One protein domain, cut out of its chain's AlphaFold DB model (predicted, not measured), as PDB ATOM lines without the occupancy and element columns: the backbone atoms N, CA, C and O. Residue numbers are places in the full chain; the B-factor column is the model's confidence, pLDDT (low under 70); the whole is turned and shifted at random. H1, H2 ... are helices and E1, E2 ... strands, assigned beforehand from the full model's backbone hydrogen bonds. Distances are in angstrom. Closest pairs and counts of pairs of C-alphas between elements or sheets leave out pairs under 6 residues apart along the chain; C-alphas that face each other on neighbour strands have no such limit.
ATOM      1  N   GLU A 121       7.518  55.968  12.770       96.06
ATOM      2  CA  GLU A 121       7.669  57.390  12.413       96.06
ATOM      3  C   GLU A 121       8.891  58.035  13.103       96.06
ATOM      4  O   GLU A 121       9.606  58.839  12.504       96.06
ATOM      5  N   ALA A 122       9.162  57.684  14.367       95.12
ATOM      6  CA  ALA A 122      10.326  58.192  15.091       95.12
ATOM      7  C   ALA A 122      11.654  57.653  14.530       95.12
ATOM      8  O   ALA A 122      12.654  58.373  14.536       95.12
ATOM      9  N   VAL A 123      11.690  56.408  14.042       96.75
ATOM     10  CA  VAL A 123      12.854  55.851  13.338       96.75
ATOM     11  C   VAL A 123      13.074  56.578  12.014       96.75
ATOM     12  O   VAL A 123      14.204  56.994  11.759       96.75
ATOM     13  N   GLU A 124      12.028  56.781  11.212       96.44
ATOM     14  CA  GLU A 124      12.120  57.533   9.951       96.44
ATOM     15  C   GLU A 124      12.663  58.945  10.199       96.44
ATOM     16  O   GLU A 124      13.671  59.336   9.608       96.44
ATOM     17  N   GLN A 125      12.082  59.677  11.158       95.44
ATOM     18  CA  GLN A 125      12.552  61.015  11.523       95.44
ATOM     19  C   GLN A 125      14.013  61.007  11.992       95.44
ATOM     20  O   GLN A 125      14.766  61.937  11.688       95.44
ATOM     21  N   PHE A 126      14.429  59.985  12.745       95.75
ATOM     22  CA  PHE A 126      15.815  59.861  13.183       95.75
ATOM     23  C   PHE A 126      16.767  59.667  12.002       95.75
ATOM     24  O   PHE A 126      17.797  60.341  11.954       95.75
ATOM     25  N   ILE A 127      16.427  58.789  11.054       96.75
ATOM     26  CA  ILE A 127      17.227  58.560   9.846       96.75
ATOM     27  C   ILE A 127      17.326  59.853   9.032       96.75
ATOM     28  O   ILE A 127      18.424  60.251   8.665       96.75
ATOM     29  N   GLU A 128      16.213  60.560   8.820       95.44
ATOM     30  CA  GLU A 128      16.204  61.837   8.093       95.44
ATOM     31  C   GLU A 128      17.049  62.918   8.783       95.44
ATOM     32  O   GLU A 128      17.778  63.663   8.131       95.44
ATOM     33  N   THR A 129      16.960  63.010  10.113       95.00
ATOM     34  CA  THR A 129      17.665  64.038  10.895       95.00
ATOM     35  C   THR A 129      19.170  63.794  10.939       95.00
ATOM     36  O   THR A 129      19.940  64.753  10.928       95.00
ATOM     37  N   ASN A 130      19.587  62.527  10.976       95.88
ATOM     38  CA  ASN A 130      20.991  62.120  11.067       95.88
ATOM     39  C   ASN A 130      21.536  61.610   9.725       95.88
ATOM     40  O   ASN A 130      22.564  60.945   9.693       95.88
ATOM     41  N   MET A 131      20.851  61.908   8.616       95.94
ATOM     42  CA  MET A 131      21.157  61.352   7.297       95.94
ATOM     43  C   MET A 131      22.618  61.568   6.896       95.94
ATOM     44  O   MET A 131      23.255  60.626   6.442       95.94
ATOM     45  N   ASP A 132      23.156  62.775   7.098       96.38
ATOM     46  CA  ASP A 132      24.544  63.094   6.742       96.38
ATOM     47  C   ASP A 132      25.543  62.224   7.529       96.38
ATOM     48  O   ASP A 132      26.443  61.642   6.934       96.38
ATOM     49  N   ASP A 133      25.344  62.055   8.842       96.50
ATOM     50  CA  ASP A 133      26.219  61.226   9.688       96.50
ATOM     51  C   ASP A 133      26.119  59.733   9.324       96.50
ATOM     52  O   ASP A 133      27.108  58.999   9.370       96.50
ATOM     53  N   ILE A 134      24.920  59.273   8.950       96.50
ATOM     54  CA  ILE A 134      24.692  57.898   8.496       96.50
ATOM     55  C   ILE A 134      25.403  57.667   7.160       96.50
ATOM     56  O   ILE A 134      26.093  56.662   7.008       96.50
ATOM     57  N   LEU A 135      25.261  58.588   6.204       95.88
ATOM     58  CA  LEU A 135      25.918  58.502   4.900       95.88
ATOM     59  C   LEU A 135      27.444  58.551   5.030       95.88
ATOM     60  O   LEU A 135      28.113  57.724   4.420       95.88
ATOM     61  N   ASP A 136      27.986  59.426   5.883       96.00
ATOM     62  CA  ASP A 136      29.427  59.506   6.154       96.00
ATOM     63  C   ASP A 136      29.997  58.162   6.650       96.00
ATOM     64  O   ASP A 136      31.121  57.793   6.309       96.00
ATOM     65  N   VAL A 137      29.225  57.411   7.444       95.38
ATOM     66  CA  VAL A 137      29.599  56.055   7.876       95.38
ATOM     67  C   VAL A 137      29.435  55.034   6.753       95.38
ATOM     68  O   VAL A 137      30.269  54.141   6.624       95.38
ATOM     69  N   LEU A 138      28.374  55.119   5.947       94.88
ATOM     70  CA  LEU A 138      28.143  54.178   4.846       94.88
ATOM     71  C   LEU A 138      29.170  54.335   3.712       94.88
ATOM     72  O   LEU A 138      29.536  53.329   3.108       94.88
ATOM     73  N   ASP A 139      29.706  55.539   3.496       94.38
ATOM     74  CA  ASP A 139      30.749  55.848   2.502       94.38
ATOM     75  C   ASP A 139      32.072  55.083   2.731       94.38
ATOM     76  O   ASP A 139      32.894  54.949   1.818       94.38
ATOM     77  N   ASP A 140      32.291  54.542   3.935       94.31
ATOM     78  CA  ASP A 140      33.428  53.668   4.250       94.31
ATOM     79  C   ASP A 140      33.306  52.260   3.627       94.31
ATOM     80  O   ASP A 140      34.255  51.467   3.699       94.31
ATOM     81  N   TYR A 141      32.149  51.924   3.051       95.12
ATOM     82  CA  TYR A 141      31.813  50.598   2.545       95.12
ATOM     83  C   TYR A 141      31.500  50.640   1.046       95.12
ATOM     84  O   TYR A 141      30.925  51.591   0.530       95.12
ATOM     85  N   ASN A 142      31.856  49.574   0.325       94.00
ATOM     86  CA  ASN A 142      31.432  49.409  -1.064       94.00
ATOM     87  C   ASN A 142      29.916  49.122  -1.131       94.00
ATOM     88  O   ASN A 142      29.400  48.266  -0.409       94.00
ATOM     89  N   ASP A 143      29.199  49.773  -2.041       94.81
ATOM     90  CA  ASP A 143      27.768  49.544  -2.268       94.81
ATOM     91  C   ASP A 143      27.393  48.056  -2.423       94.81
ATOM     92  O   ASP A 143      26.376  47.606  -1.895       94.81
ATOM     93  N   LYS A 144      28.222  47.259  -3.113       94.94
ATOM     94  CA  LYS A 144      28.002  45.815  -3.290       94.94
ATOM     95  C   LYS A 144      28.093  45.056  -1.971       94.94
ATOM     96  O   LYS A 144      27.298  44.141  -1.752       94.94
ATOM     97  N   ILE A 145      29.035  45.416  -1.092       94.69
ATOM     98  CA  ILE A 145      29.160  44.763   0.216       94.69
ATOM     99  C   ILE A 145      28.006  45.152   1.143       94.69
ATOM    100  O   ILE A 145      27.494  44.292   1.857       94.69
ATOM    101  N   LEU A 146      27.538  46.403   1.080       95.06
ATOM    102  CA  LEU A 146      26.353  46.849   1.817       95.06
ATOM    103  C   LEU A 146      25.103  46.097   1.353       95.06
ATOM    104  O   LEU A 146      24.380  45.533   2.177       95.06
ATOM    105  N   LEU A 147      24.896  46.015   0.035       93.50
ATOM    106  CA  LEU A 147      23.799  45.260  -0.564       93.50
ATOM    107  C   LEU A 147      23.839  43.790  -0.129       93.50
ATOM    108  O   LEU A 147      22.817  43.225   0.264       93.50
ATOM    109  N   PHE A 148      25.024  43.178  -0.159       93.00
ATOM    110  CA  PHE A 148      25.231  41.809   0.297       93.00
ATOM    111  C   PHE A 148      24.895  41.635   1.784       93.00
ATOM    112  O   PHE A 148      24.224  40.672   2.157       93.00
ATOM    113  N   PHE A 149      25.319  42.552   2.654       93.88
ATOM    114  CA  PHE A 149      25.026  42.459   4.085       93.88
ATOM    115  C   PHE A 149      23.538  42.583   4.395       93.88
ATOM    116  O   PHE A 149      23.039  41.832   5.233       93.88
ATOM    117  N   VAL A 150      22.831  43.483   3.718       91.69
ATOM    118  CA  VAL A 150      21.392  43.687   3.922       91.69
ATOM    119  C   VAL A 150      20.580  42.493   3.408       91.69
ATOM    120  O   VAL A 150      19.698  42.017   4.118       91.69
ATOM    121  N   ASN A 151      20.919  41.951   2.232       87.56
ATOM    122  CA  ASN A 151      20.157  40.856   1.617       87.56
ATOM    123  C   ASN A 151      20.531  39.451   2.113       87.56
ATOM    124  O   ASN A 151      19.669  38.578   2.195       87.56
ATOM    125  N   TYR A 152      21.805  39.214   2.434       85.56
ATOM    126  CA  TYR A 152      22.308  37.902   2.858       85.56
ATOM    127  C   TYR A 152      22.940  37.923   4.242       85.56
ATOM    128  O   TYR A 152      22.807  36.953   4.989       85.56
ATOM    129  N   GLY A 153      23.673  38.980   4.588       88.81
ATOM    130  CA  GLY A 153      24.412  39.044   5.850       88.81
ATOM    131  C   GLY A 153      23.517  39.050   7.086       88.81
ATOM    132  O   GLY A 153      23.926  38.552   8.132       88.81
ATOM    133  N   LEU A 154      22.292  39.552   6.962       92.50
ATOM    134  CA  LEU A 154      21.297  39.635   8.023       92.50
ATOM    135  C   LEU A 154      20.104  38.727   7.720       92.50
ATOM    136  O   LEU A 154      19.753  38.484   6.570       92.50
ATOM    137  N   ASN A 155      19.464  38.221   8.770       91.50
ATOM    138  CA  ASN A 155      18.216  37.482   8.640       91.50
ATOM    139  C   ASN A 155      17.026  38.440   8.770       91.50
ATOM    140  O   ASN A 155      17.036  39.336   9.614       91.50
ATOM    141  N   ARG A 156      15.980  38.229   7.969       92.19
ATOM    142  CA  ARG A 156      14.750  39.024   8.029       92.19
ATOM    143  C   ARG A 156      13.703  38.337   8.896       92.19
ATOM    144  O   ARG A 156      13.297  37.203   8.643       92.19
ATOM    145  N   LEU A 157      13.199  39.063   9.884       90.31
ATOM    146  CA  LEU A 157      12.118  38.619  10.756       90.31
ATOM    147  C   LEU A 157      10.748  38.837  10.104       90.31
ATOM    148  O   LEU A 157      10.577  39.660   9.208       90.31
ATOM    149  N   GLY A 158       9.721  38.143  10.603       87.44
ATOM    150  CA  GLY A 158       8.347  38.296  10.103       87.44
ATOM    151  C   GLY A 158       7.759  39.706  10.273       87.44
ATOM    152  O   GLY A 158       6.778  40.037   9.616       87.44
ATOM    153  N   SER A 159       8.357  40.534  11.136       88.25
ATOM    154  CA  SER A 159       8.039  41.959  11.306       88.25
ATOM    155  C   SER A 159       8.733  42.874  10.287       88.25
ATOM    156  O   SER A 159       8.561  44.084  10.363       88.25
ATOM    157  N   GLY A 160       9.557  42.331   9.387       92.62
ATOM    158  CA  GLY A 160      10.381  43.089   8.442       92.62
ATOM    159  C   GLY A 160      11.750  43.508   8.984       92.62
ATOM    160  O   GLY A 160      12.635  43.780   8.182       92.62
ATOM    161  N   HIS A 161      11.944  43.496  10.306       94.62
ATOM    162  CA  HIS A 161      13.214  43.835  10.955       94.62
ATOM    163  C   HIS A 161      14.343  42.897  10.522       94.62
ATOM    164  O   HIS A 161      14.104  41.714  10.253       94.62
ATOM    165  N   LEU A 162      15.571  43.409  10.523       94.75
ATOM    166  CA  LEU A 162      16.769  42.623  10.238       94.75
ATOM    167  C   LEU A 162      17.483  42.251  11.536       94.75
ATOM    168  O   LEU A 162      17.498  43.026  12.489       94.75
ATOM    169  N   THR A 163      18.093  41.072  11.583       92.94
ATOM    170  CA  THR A 163      18.777  40.566  12.775       92.94
ATOM    171  C   THR A 163      20.059  39.824  12.421       92.94
ATOM    172  O   THR A 163      20.159  39.152  11.392       92.94
ATOM    173  N   THR A 164      21.052  39.900  13.305       91.56
ATOM    174  CA  THR A 164      22.247  39.049  13.216       91.56
ATOM    175  C   THR A 164      21.986  37.633  13.740       91.56
ATOM    176  O   THR A 164      22.832  36.754  13.561       91.56
ATOM    177  N   HIS A 165      20.864  37.405  14.428       86.94
ATOM    178  CA  HIS A 165      20.469  36.089  14.921       86.94
ATOM    179  C   HIS A 165      20.118  35.162  13.750       86.94
ATOM    180  O   HIS A 165      19.419  35.561  12.821       86.94
ATOM    181  N   ASP A 166      20.665  33.945  13.762       81.94
ATOM    182  CA  ASP A 166      20.581  32.987  12.652       81.94
ATOM    183  C   ASP A 166      21.028  33.548  11.281       81.94
ATOM    184  O   ASP A 166      20.735  32.970  10.234       81.94
ATOM    185  N   SER A 167      21.793  34.649  11.273       83.62
ATOM    186  CA  SER A 167      22.384  35.227  10.058       83.62
ATOM    187  C   SER A 167      23.226  34.208   9.295       83.62
ATOM    188  O   SER A 167      23.798  33.294   9.899       83.62
ATOM    189  N   THR A 168      23.386  34.397   7.983       78.19
ATOM    190  CA  THR A 168      24.233  33.530   7.141       78.19
ATOM    191  C   THR A 168      25.672  33.442   7.649       78.19
ATOM    192  O   THR A 168      26.281  32.375   7.590       78.19
ATOM    193  N   PHE A 169      26.191  34.519   8.248       79.19
ATOM    194  CA  PHE A 169      27.501  34.527   8.901       79.19
ATOM    195  C   PHE A 169      27.584  33.587  10.111       79.19
ATOM    196  O   PHE A 169      28.640  33.014  10.383       79.19
ATOM    197  N   SER A 170      26.479  33.393  10.832       73.12
ATOM    198  CA  SER A 170      26.414  32.494  11.989       73.12
ATOM    199  C   SER A 170      26.089  31.041  11.616       73.12
ATOM    200  O   SER A 170      26.624  30.116  12.243       73.12
ATOM    201  N   SER A 171      25.251  30.837  10.594       75.44
ATOM    202  CA  SER A 171      24.655  29.545  10.242       75.44
ATOM    203  C   SER A 171      25.404  28.789   9.141       75.44
ATOM    204  O   SER A 171      25.477  27.559   9.205       75.44
ATOM    205  N   ASP A 172      26.032  29.486   8.188       81.69
ATOM    206  CA  ASP A 172      26.730  28.877   7.051       81.69
ATOM    207  C   ASP A 172      28.233  29.171   7.080       81.69
ATOM    208  O   ASP A 172      28.761  30.003   6.342       81.69
ATOM    209  N   ARG A 173      28.939  28.467   7.970       82.06
ATOM    210  CA  ARG A 173      30.391  28.621   8.185       82.06
ATOM    211  C   ARG A 173      31.252  28.147   7.018       82.06
ATOM    212  O   ARG A 173      32.461  28.351   7.042       82.06
ATOM    213  N   ASP A 174      30.650  27.477   6.044       84.31
ATOM    214  CA  ASP A 174      31.344  26.900   4.902       84.31
ATOM    215  C   ASP A 174      31.132  27.694   3.609       84.31
ATOM    216  O   ASP A 174      31.676  27.304   2.572       84.31
ATOM    217  N   ALA A 175      30.377  28.788   3.659       89.25
ATOM    218  CA  ALA A 175      30.108  29.637   2.514       89.25
ATOM    219  C   ALA A 175      31.354  30.403   2.016       89.25
ATOM    220  O   ALA A 175      32.250  30.704   2.806       89.25
ATOM    221  N   PRO A 176      31.412  30.773   0.721       91.12
ATOM    222  CA  PRO A 176      32.583  31.435   0.128       91.12
ATOM    223  C   PRO A 176      32.839  32.857   0.648       91.12
ATOM    224  O   PRO A 176      33.908  33.406   0.412       91.12
ATOM    225  N   TRP A 177      31.875  33.458   1.346       91.56
ATOM    226  CA  TRP A 177      31.996  34.773   1.981       91.56
ATOM    227  C   TRP A 177      32.465  34.713   3.442       91.56
ATOM    228  O   TRP A 177      32.576  35.748   4.093       91.56
ATOM    229  N   GLN A 178      32.754  33.522   3.978       90.31
ATOM    230  CA  GLN A 178      33.303  33.334   5.329       90.31
ATOM    231  C   GLN A 178      34.819  33.584   5.364       90.31
ATOM    232  O   GLN A 178      35.582  32.811   5.946       90.31
ATOM    233  N   THR A 179      35.267  34.656   4.710       92.44
ATOM    234  CA  THR A 179      36.666  35.081   4.728       92.44
ATOM    235  C   THR A 179      36.912  36.055   5.877       92.44
ATOM    236  O   THR A 179      35.984  36.711   6.367       92.44
ATOM    237  N   ASP A 180      38.167  36.155   6.325       92.12
ATOM    238  CA  ASP A 180      38.548  37.098   7.384       92.12
ATOM    239  C   ASP A 180      38.199  38.540   6.985       92.12
ATOM    240  O   ASP A 180      37.744  39.316   7.820       92.12
ATOM    241  N   GLU A 181      38.383  38.907   5.716       93.50
ATOM    242  CA  GLU A 181      38.112  40.256   5.220       93.50
ATOM    243  C   GLU A 181      36.623  40.603   5.303       93.50
ATOM    244  O   GLU A 181      36.255  41.543   6.007       93.50
ATOM    245  N   ILE A 182      35.758  39.800   4.676       94.69
ATOM    246  CA  ILE A 182      34.310  40.049   4.656       94.69
ATOM    247  C   ILE A 182      33.737  39.988   6.077       94.69
ATOM    248  O   ILE A 182      32.930  40.836   6.459       94.69
ATOM    249  N   THR A 183      34.190  39.032   6.895       92.44
ATOM    250  CA  THR A 183      33.731  38.888   8.285       92.44
ATOM    251  C   THR A 183      34.127  40.088   9.143       92.44
ATOM    252  O   THR A 183      33.313  40.574   9.931       92.44
ATOM    253  N   ASN A 184      35.356  40.596   9.000       94.31
ATOM    254  CA  ASN A 184      35.799  41.788   9.723       94.31
ATOM    255  C   ASN A 184      35.022  43.030   9.268       94.31
ATOM    256  O   ASN A 184      34.615  43.827  10.114       94.31
ATOM    257  N   THR A 185      34.766  43.172   7.964       95.94
ATOM    258  CA  THR A 185      33.960  44.274   7.421       95.94
ATOM    259  C   THR A 185      32.515  44.207   7.915       95.94
ATOM    260  O   THR A 185      31.971  45.228   8.321       95.94
ATOM    261  N   TYR A 186      31.922  43.013   8.002       94.69
ATOM    262  CA  TYR A 186      30.589  42.812   8.578       94.69
ATOM    263  C   TYR A 186      30.542  43.187  10.066       94.69
ATOM    264  O   TYR A 186      29.642  43.892  10.514       94.69
ATOM    265  N   GLN A 187      31.538  42.764  10.851       93.44
ATOM    266  CA  GLN A 187      31.614  43.125  12.270       93.44
ATOM    267  C   GLN A 187      31.813  44.630  12.483       93.44
ATOM    268  O   GLN A 187      31.225  45.176  13.420       93.44
ATOM    269  N   LYS A 188      32.609  45.288  11.624       96.12
ATOM    270  CA  LYS A 188      32.772  46.747  11.615       96.12
ATOM    271  C   LYS A 188      31.441  47.427  11.290       96.12
ATOM    272  O   LYS A 188      30.982  48.216  12.103       96.12
ATOM    273  N   PHE A 189      30.770  47.013  10.213       95.75
ATOM    274  CA  PHE A 189      29.460  47.529   9.807       95.75
ATOM    275  C   PHE A 189      28.446  47.468  10.954       95.75
ATOM    276  O   PHE A 189      27.877  48.480  11.349       95.75
ATOM    277  N   ILE A 190      28.291  46.305  11.592       94.88
ATOM    278  CA  ILE A 190      27.398  46.153  12.751       94.88
ATOM    279  C   ILE A 190      27.863  46.982  13.963       94.88
ATOM    280  O   ILE A 190      27.046  47.393  14.788       94.88
ATOM    281  N   GLY A 191      29.169  47.201  14.134       95.00
ATOM    282  CA  GLY A 191      29.726  48.133  15.120       95.00
ATOM    283  C   GLY A 191      29.268  49.564  14.879       95.00
ATOM    284  O   GLY A 191      28.614  50.137  15.748       95.00
ATOM    285  N   ASP A 192      29.535  50.082  13.688       96.69
ATOM    286  CA  ASP A 192      29.268  51.472  13.326       96.69
ATOM    287  C   ASP A 192      27.764  51.794  13.412       96.69
ATOM    288  O   ASP A 192      27.371  52.816  13.970       96.69
ATOM    289  N   LEU A 193      26.886  50.873  12.991       95.00
ATOM    290  CA  LEU A 193      25.432  51.064  13.111       95.00
ATOM    291  C   LEU A 193      24.919  51.104  14.555       95.00
ATOM    292  O   LEU A 193      23.895  51.735  14.835       95.00
ATOM    293  N   ARG A 194      25.608  50.426  15.480       92.56
ATOM    294  CA  ARG A 194      25.308  50.528  16.915       92.56
ATOM    295  C   ARG A 194      25.808  51.851  17.482       92.56
ATOM    296  O   ARG A 194      25.124  52.429  18.317       92.56
ATOM    297  N   GLU A 195      26.962  52.339  17.028       93.25
ATOM    298  CA  GLU A 195      27.486  53.653  17.428       93.25
ATOM    299  C   GLU A 195      26.581  54.800  16.953       93.25
ATOM    300  O   GLU A 195      26.383  55.764  17.690       93.25
ATOM    301  N   LEU A 196      25.947  54.647  15.786       92.88
ATOM    302  CA  LEU A 196      24.927  55.563  15.267       92.88
ATOM    303  C   LEU A 196      23.548  55.425  15.937       92.88
ATOM    304  O   LEU A 196      22.623  56.137  15.561       92.88
ATOM    305  N   ASN A 197      23.363  54.516  16.901       90.88
ATOM    306  CA  ASN A 197      22.064  54.230  17.532       90.88
ATOM    307  C   ASN A 197      20.939  53.857  16.540       90.88
ATOM    308  O   ASN A 197      19.758  54.076  16.821       90.88
ATOM    309  N   ILE A 198      21.286  53.288  15.382       92.88
ATOM    310  CA  ILE A 198      20.315  52.694  14.449       92.88
ATOM    311  C   ILE A 198      20.035  51.249  14.848       92.88
ATOM    312  O   ILE A 198      18.901  50.777  14.800       92.88
ATOM    313  N   ALA A 199      21.092  50.533  15.225       93.12
ATOM    314  CA  ALA A 199      21.032  49.120  15.532       93.12
ATOM    315  C   ALA A 199      21.020  48.885  17.048       93.12
ATOM    316  O   ALA A 199      21.800  49.476  17.796       93.12
ATOM    317  N   VAL A 200      20.162  47.976  17.508       91.19
ATOM    318  CA  VAL A 200      19.957  47.700  18.934       91.19
ATOM    319  C   VAL A 200      20.488  46.323  19.293       91.19
ATOM    320  O   VAL A 200      20.180  45.327  18.641       91.19
ATOM    321  N   SER A 201      21.272  46.246  20.369       89.69
ATOM    322  CA  SER A 201      21.739  44.970  20.905       89.69
ATOM    323  C   SER A 201      20.722  44.368  21.871       89.69
ATOM    324  O   SER A 201      20.300  45.001  22.843       89.69
ATOM    325  N   VAL A 202      20.378  43.106  21.639       86.69
ATOM    326  CA  VAL A 202      19.461  42.331  22.476       86.69
ATOM    327  C   VAL A 202      20.173  41.061  22.931       86.69
ATOM    328  O   VAL A 202      21.022  40.517  22.220       86.69
ATOM    329  N   SER A 203      19.870  40.611  24.149       82.75
ATOM    330  CA  SER A 203      20.419  39.370  24.694       82.75
ATOM    331  C   SER A 203      19.351  38.375  25.110       82.75
ATOM    332  O   SER A 203      18.333  38.730  25.707       82.75
ATOM    333  N   SER A 204      19.649  37.113  24.824       73.06
ATOM    334  CA  SER A 204      18.833  35.943  25.106       73.06
ATOM    335  C   SER A 204      19.548  34.990  26.044       73.06
ATOM    336  O   SER A 204      20.698  34.624  25.784       73.06
ATOM    337  N   THR A 205      18.856  34.494  27.070       69.12
ATOM    338  CA  THR A 205      19.310  33.289  27.765       69.12
ATOM    339  C   THR A 205      18.845  32.058  26.991       69.12
ATOM    340  O   THR A 205      17.681  31.655  27.073       69.12
ATOM    341  N   VAL A 206      19.753  31.405  26.268       65.44
ATOM    342  CA  VAL A 206      19.438  30.126  25.621       65.44
ATOM    343  C   VAL A 206      19.512  28.965  26.617       65.44
ATOM    344  O   VAL A 206      20.048  29.063  27.728       65.44
ATOM    345  N   SER A 207      18.955  27.818  26.215       52.00
ATOM    346  CA  SER A 207      19.049  26.575  26.988       52.00
ATOM    347  C   SER A 207      20.505  26.306  27.402       52.00
ATOM    348  O   SER A 207      21.419  26.505  26.610       52.00
ATOM    349  N   TYR A 208      20.716  25.839  28.638       59.06
ATOM    350  CA  TYR A 208      22.031  25.635  29.281       59.06
ATOM    351  C   TYR A 208      22.746  26.891  29.814       59.06
ATOM    352  O   TYR A 208      23.848  26.763  30.344       59.06
ATOM    353  N   GLY A 209      22.105  28.067  29.788       63.03
ATOM    354  CA  GLY A 209      22.586  29.267  30.489       63.03
ATOM    355  C   GLY A 209      23.664  30.055  29.743       63.03
ATOM    356  O   GLY A 209      24.315  30.905  30.349       63.03
ATOM    357  N   ASN A 210      23.858  29.778  28.452       71.88
ATOM    358  CA  ASN A 210      24.643  30.657  27.595       71.88
ATOM    359  C   ASN A 210      23.813  31.906  27.277       71.88
ATOM    360  O   ASN A 210      22.605  31.811  27.060       71.88
ATOM    361  N   ILE A 211      24.470  33.062  27.267       76.19
ATOM    362  CA  ILE A 211      23.868  34.317  26.826       76.19
ATOM    363  C   ILE A 211      24.285  34.518  25.377       76.19
ATOM    364  O   ILE A 211      25.480  34.603  25.087       76.19
ATOM    365  N   GLU A 212      23.307  34.584  24.487       80.44
ATOM    366  CA  GLU A 212      23.519  34.979  23.100       80.44
ATOM    367  C   GLU A 212      23.184  36.457  22.952       80.44
ATOM    368  O   GLU A 212      22.203  36.939  23.519       80.44
ATOM    369  N   VAL A 213      24.032  37.177  22.223       85.00
ATOM    370  CA  VAL A 213      23.863  38.599  21.934       85.00
ATOM    371  C   VAL A 213      23.779  38.747  20.428       85.00
ATOM    372  O   VAL A 213      24.679  38.313  19.710       85.00
ATOM    373  N   PHE A 214      22.711  39.372  19.963       87.69
ATOM    374  CA  PHE A 214      22.491  39.692  18.559       87.69
ATOM    375  C   PHE A 214      22.137  41.170  18.438       87.69
ATOM    376  O   PHE A 214      21.867  41.865  19.426       87.69
ATOM    377  N   THR A 215      22.230  41.661  17.212       91.94
ATOM    378  CA  THR A 215      21.905  43.035  16.851       91.94
ATOM    379  C   THR A 215      20.682  43.020  15.952       91.94
ATOM    380  O   THR A 215      20.601  42.186  15.052       91.94
ATOM    381  N   VAL A 216      19.750  43.930  16.208       93.56
ATOM    382  CA  VAL A 216      18.509  44.092  15.455       93.56
ATOM    383  C   VAL A 216      18.500  45.473  14.817       93.56
ATOM    384  O   VAL A 216      18.918  46.446  15.448       93.56
ATOM    385  N   LEU A 217      18.039  45.551  13.575       95.50
ATOM    386  CA  LEU A 217      17.889  46.785  12.823       95.50
ATOM    387  C   LEU A 217      16.422  46.983  12.429       95.50
ATOM    388  O   LEU A 217      15.729  46.005  12.112       95.50
ATOM    389  N   PRO A 218      15.947  48.235  12.431       95.81
ATOM    390  CA  PRO A 218      14.598  48.554  12.001       95.81
ATOM    391  C   PRO A 218      14.457  48.422  10.466       95.81
ATOM    392  O   PRO A 218      15.421  48.683   9.741       95.81
ATOM    393  N   PRO A 219      13.284  48.013   9.941       95.94
ATOM    394  CA  PRO A 219      13.050  47.847   8.497       95.94
ATOM    395  C   PRO A 219      13.201  49.148   7.691       95.94
ATOM    396  O   PRO A 219      13.555  49.129   6.511       95.94
ATOM    397  N   GLU A 220      12.968  50.290   8.329       96.81
ATOM    398  CA  GLU A 220      13.132  51.623   7.752       96.81
ATOM    399  C   GLU A 220      14.590  51.862   7.322       96.81
ATOM    400  O   GLU A 220      14.843  52.467   6.282       96.81
ATOM    401  N   PHE A 221      15.560  51.322   8.070       95.50
ATOM    402  CA  PHE A 221      16.978  51.473   7.749       95.50
ATOM    403  C   PHE A 221      17.409  50.662   6.524       95.50
ATOM    404  O   PHE A 221      18.234  51.115   5.734       95.50
ATOM    405  N   GLU A 222      16.838  49.475   6.335       93.75
ATOM    406  CA  GLU A 222      17.057  48.716   5.107       93.75
ATOM    407  C   GLU A 222      16.553  49.488   3.889       93.75
ATOM    408  O   GLU A 222      17.270  49.611   2.899       93.75
ATOM    409  N   SER A 223      15.329  50.013   3.982       92.94
ATOM    410  CA  SER A 223      14.724  50.786   2.894       92.94
ATOM    411  C   SER A 223      15.604  51.986   2.553       92.94
ATOM    412  O   SER A 223      15.918  52.207   1.387       92.94
ATOM    413  N   PHE A 224      16.095  52.681   3.582       95.06
ATOM    414  CA  PHE A 224      17.056  53.766   3.431       95.06
ATOM    415  C   PHE A 224      18.332  53.327   2.696       95.06
ATOM    416  O   PHE A 224      18.673  53.946   1.692       95.06
ATOM    417  N   ILE A 225      19.017  52.259   3.135       92.81
ATOM    418  CA  ILE A 225      20.246  51.781   2.471       92.81
ATOM    419  C   ILE A 225      19.984  51.447   1.000       92.81
ATOM    420  O   ILE A 225      20.756  51.855   0.129       92.81
ATOM    421  N   LEU A 226      18.912  50.705   0.709       90.88
ATOM    422  CA  LEU A 226      18.598  50.268  -0.653       90.88
ATOM    423  C   LEU A 226      18.296  51.449  -1.589       90.88
ATOM    424  O   LEU A 226      18.540  51.350  -2.788       90.88
ATOM    425  N   GLU A 227      17.819  52.577  -1.059       92.44
ATOM    426  CA  GLU A 227      17.652  53.818  -1.824       92.44
ATOM    427  C   GLU A 227      18.976  54.546  -2.112       92.44
ATOM    428  O   GLU A 227      19.049  55.297  -3.089       92.44
ATOM    429  N   GLN A 228      20.014  54.338  -1.293       89.94
ATOM    430  CA  GLN A 228      21.326  54.976  -1.473       89.94
ATOM    431  C   GLN A 228      22.254  54.190  -2.404       89.94
ATOM    432  O   GLN A 228      23.103  54.782  -3.072       89.94
ATOM    433  N   ILE A 229      22.093  52.870  -2.469       89.25
ATOM    434  CA  ILE A 229      22.953  51.994  -3.268       89.25
ATOM    435  C   ILE A 229      22.621  52.116  -4.759       89.25
ATOM    436  O   ILE A 229      21.475  51.956  -5.183       89.25
TER     437      ILE A 229
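AT A GLANCE: This is residues 121 to 229 of the 318 residues of an uncharacterized protein of Natrarchaeobius chitinivorans (UniProt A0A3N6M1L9). A small helical body has a two-stranded hairpin, E1 and E2, whose turn makes one end of the longest axis, while H1 and H2 make the other end. Near the middle the longest helix, H5, crosses H3 about at right angles, H6 runs beside H3 the opposite way, and the loop of residues 154 to 167 pairs briefly with E2. The printed part has 109 residues, with six named helices and two named strands in the order H1 H2 H3 H4 H5 E1 E2 H6, mostly helix; the sheet, E1 - E2, is antiparallel. The whole is compact, with a radius of gyration of the C-alphas of 14.1 A and spans of 43 by 30 by 24 A.

HOW THE PARTS SIT: E1, residues 200 to 205, and E2, residues 211 to 217, form an antiparallel hairpin at 151 degrees, with N 202 and O 214 within hydrogen-bond range at 2.9 A. Residues 162 to 163 pair antiparallel with residues 216 to 217 of E2. H5, residues 180 to 195, comes closest to E2 at the C-alphas of Ile 190 and Thr 215, 7.5 A apart. H3, residues 143 to 153, is close to but not clearly touching H5, about perpendicular at 87 degrees; the closest C-alphas, of Phe 149 and Tyr 186, are 7.2 A apart. H6, residues 219 to 228, only just touches H3, with 3 pairs of C-alphas within 8 A, the closest those of Val 150 and Glu 222, 6.7 A. H4, residues 168 to 171, only just touches H3, also with 3 pairs; Gly 153 and Thr 168 have the closest C-alphas, 5.7 A. H1, residues 121 to 129, only just touches H6, with 3 pairs, closest at the C-alphas of Glu 124 and Glu 220, 6.4 A. H2, residues 131 to 138, is near H6. Every O i to N i+4 pair is within hydrogen-bond range in H1, H2, H3, H5 and H6; H4 is too short for one.

IN THESE COORDINATES: H1 begins at C-alpha 121 (7.669, 57.390, 12.413), and H6 ends at C-alpha 228 (21.326, 54.976, -1.473). H5 measures 22.3 A, E2 19.7 A and E1 16.9 A.

THE WHOLE: The C-alphas farthest apart, of Asp 132 and Tyr 208, are 43.8 A apart. The printed part has no cut; the link H3 to H4 is long, with 14 residues. Residues 171 to 176, of which 171 belongs to H4, stand free. Residues 205 to 209 have pLDDT under 70.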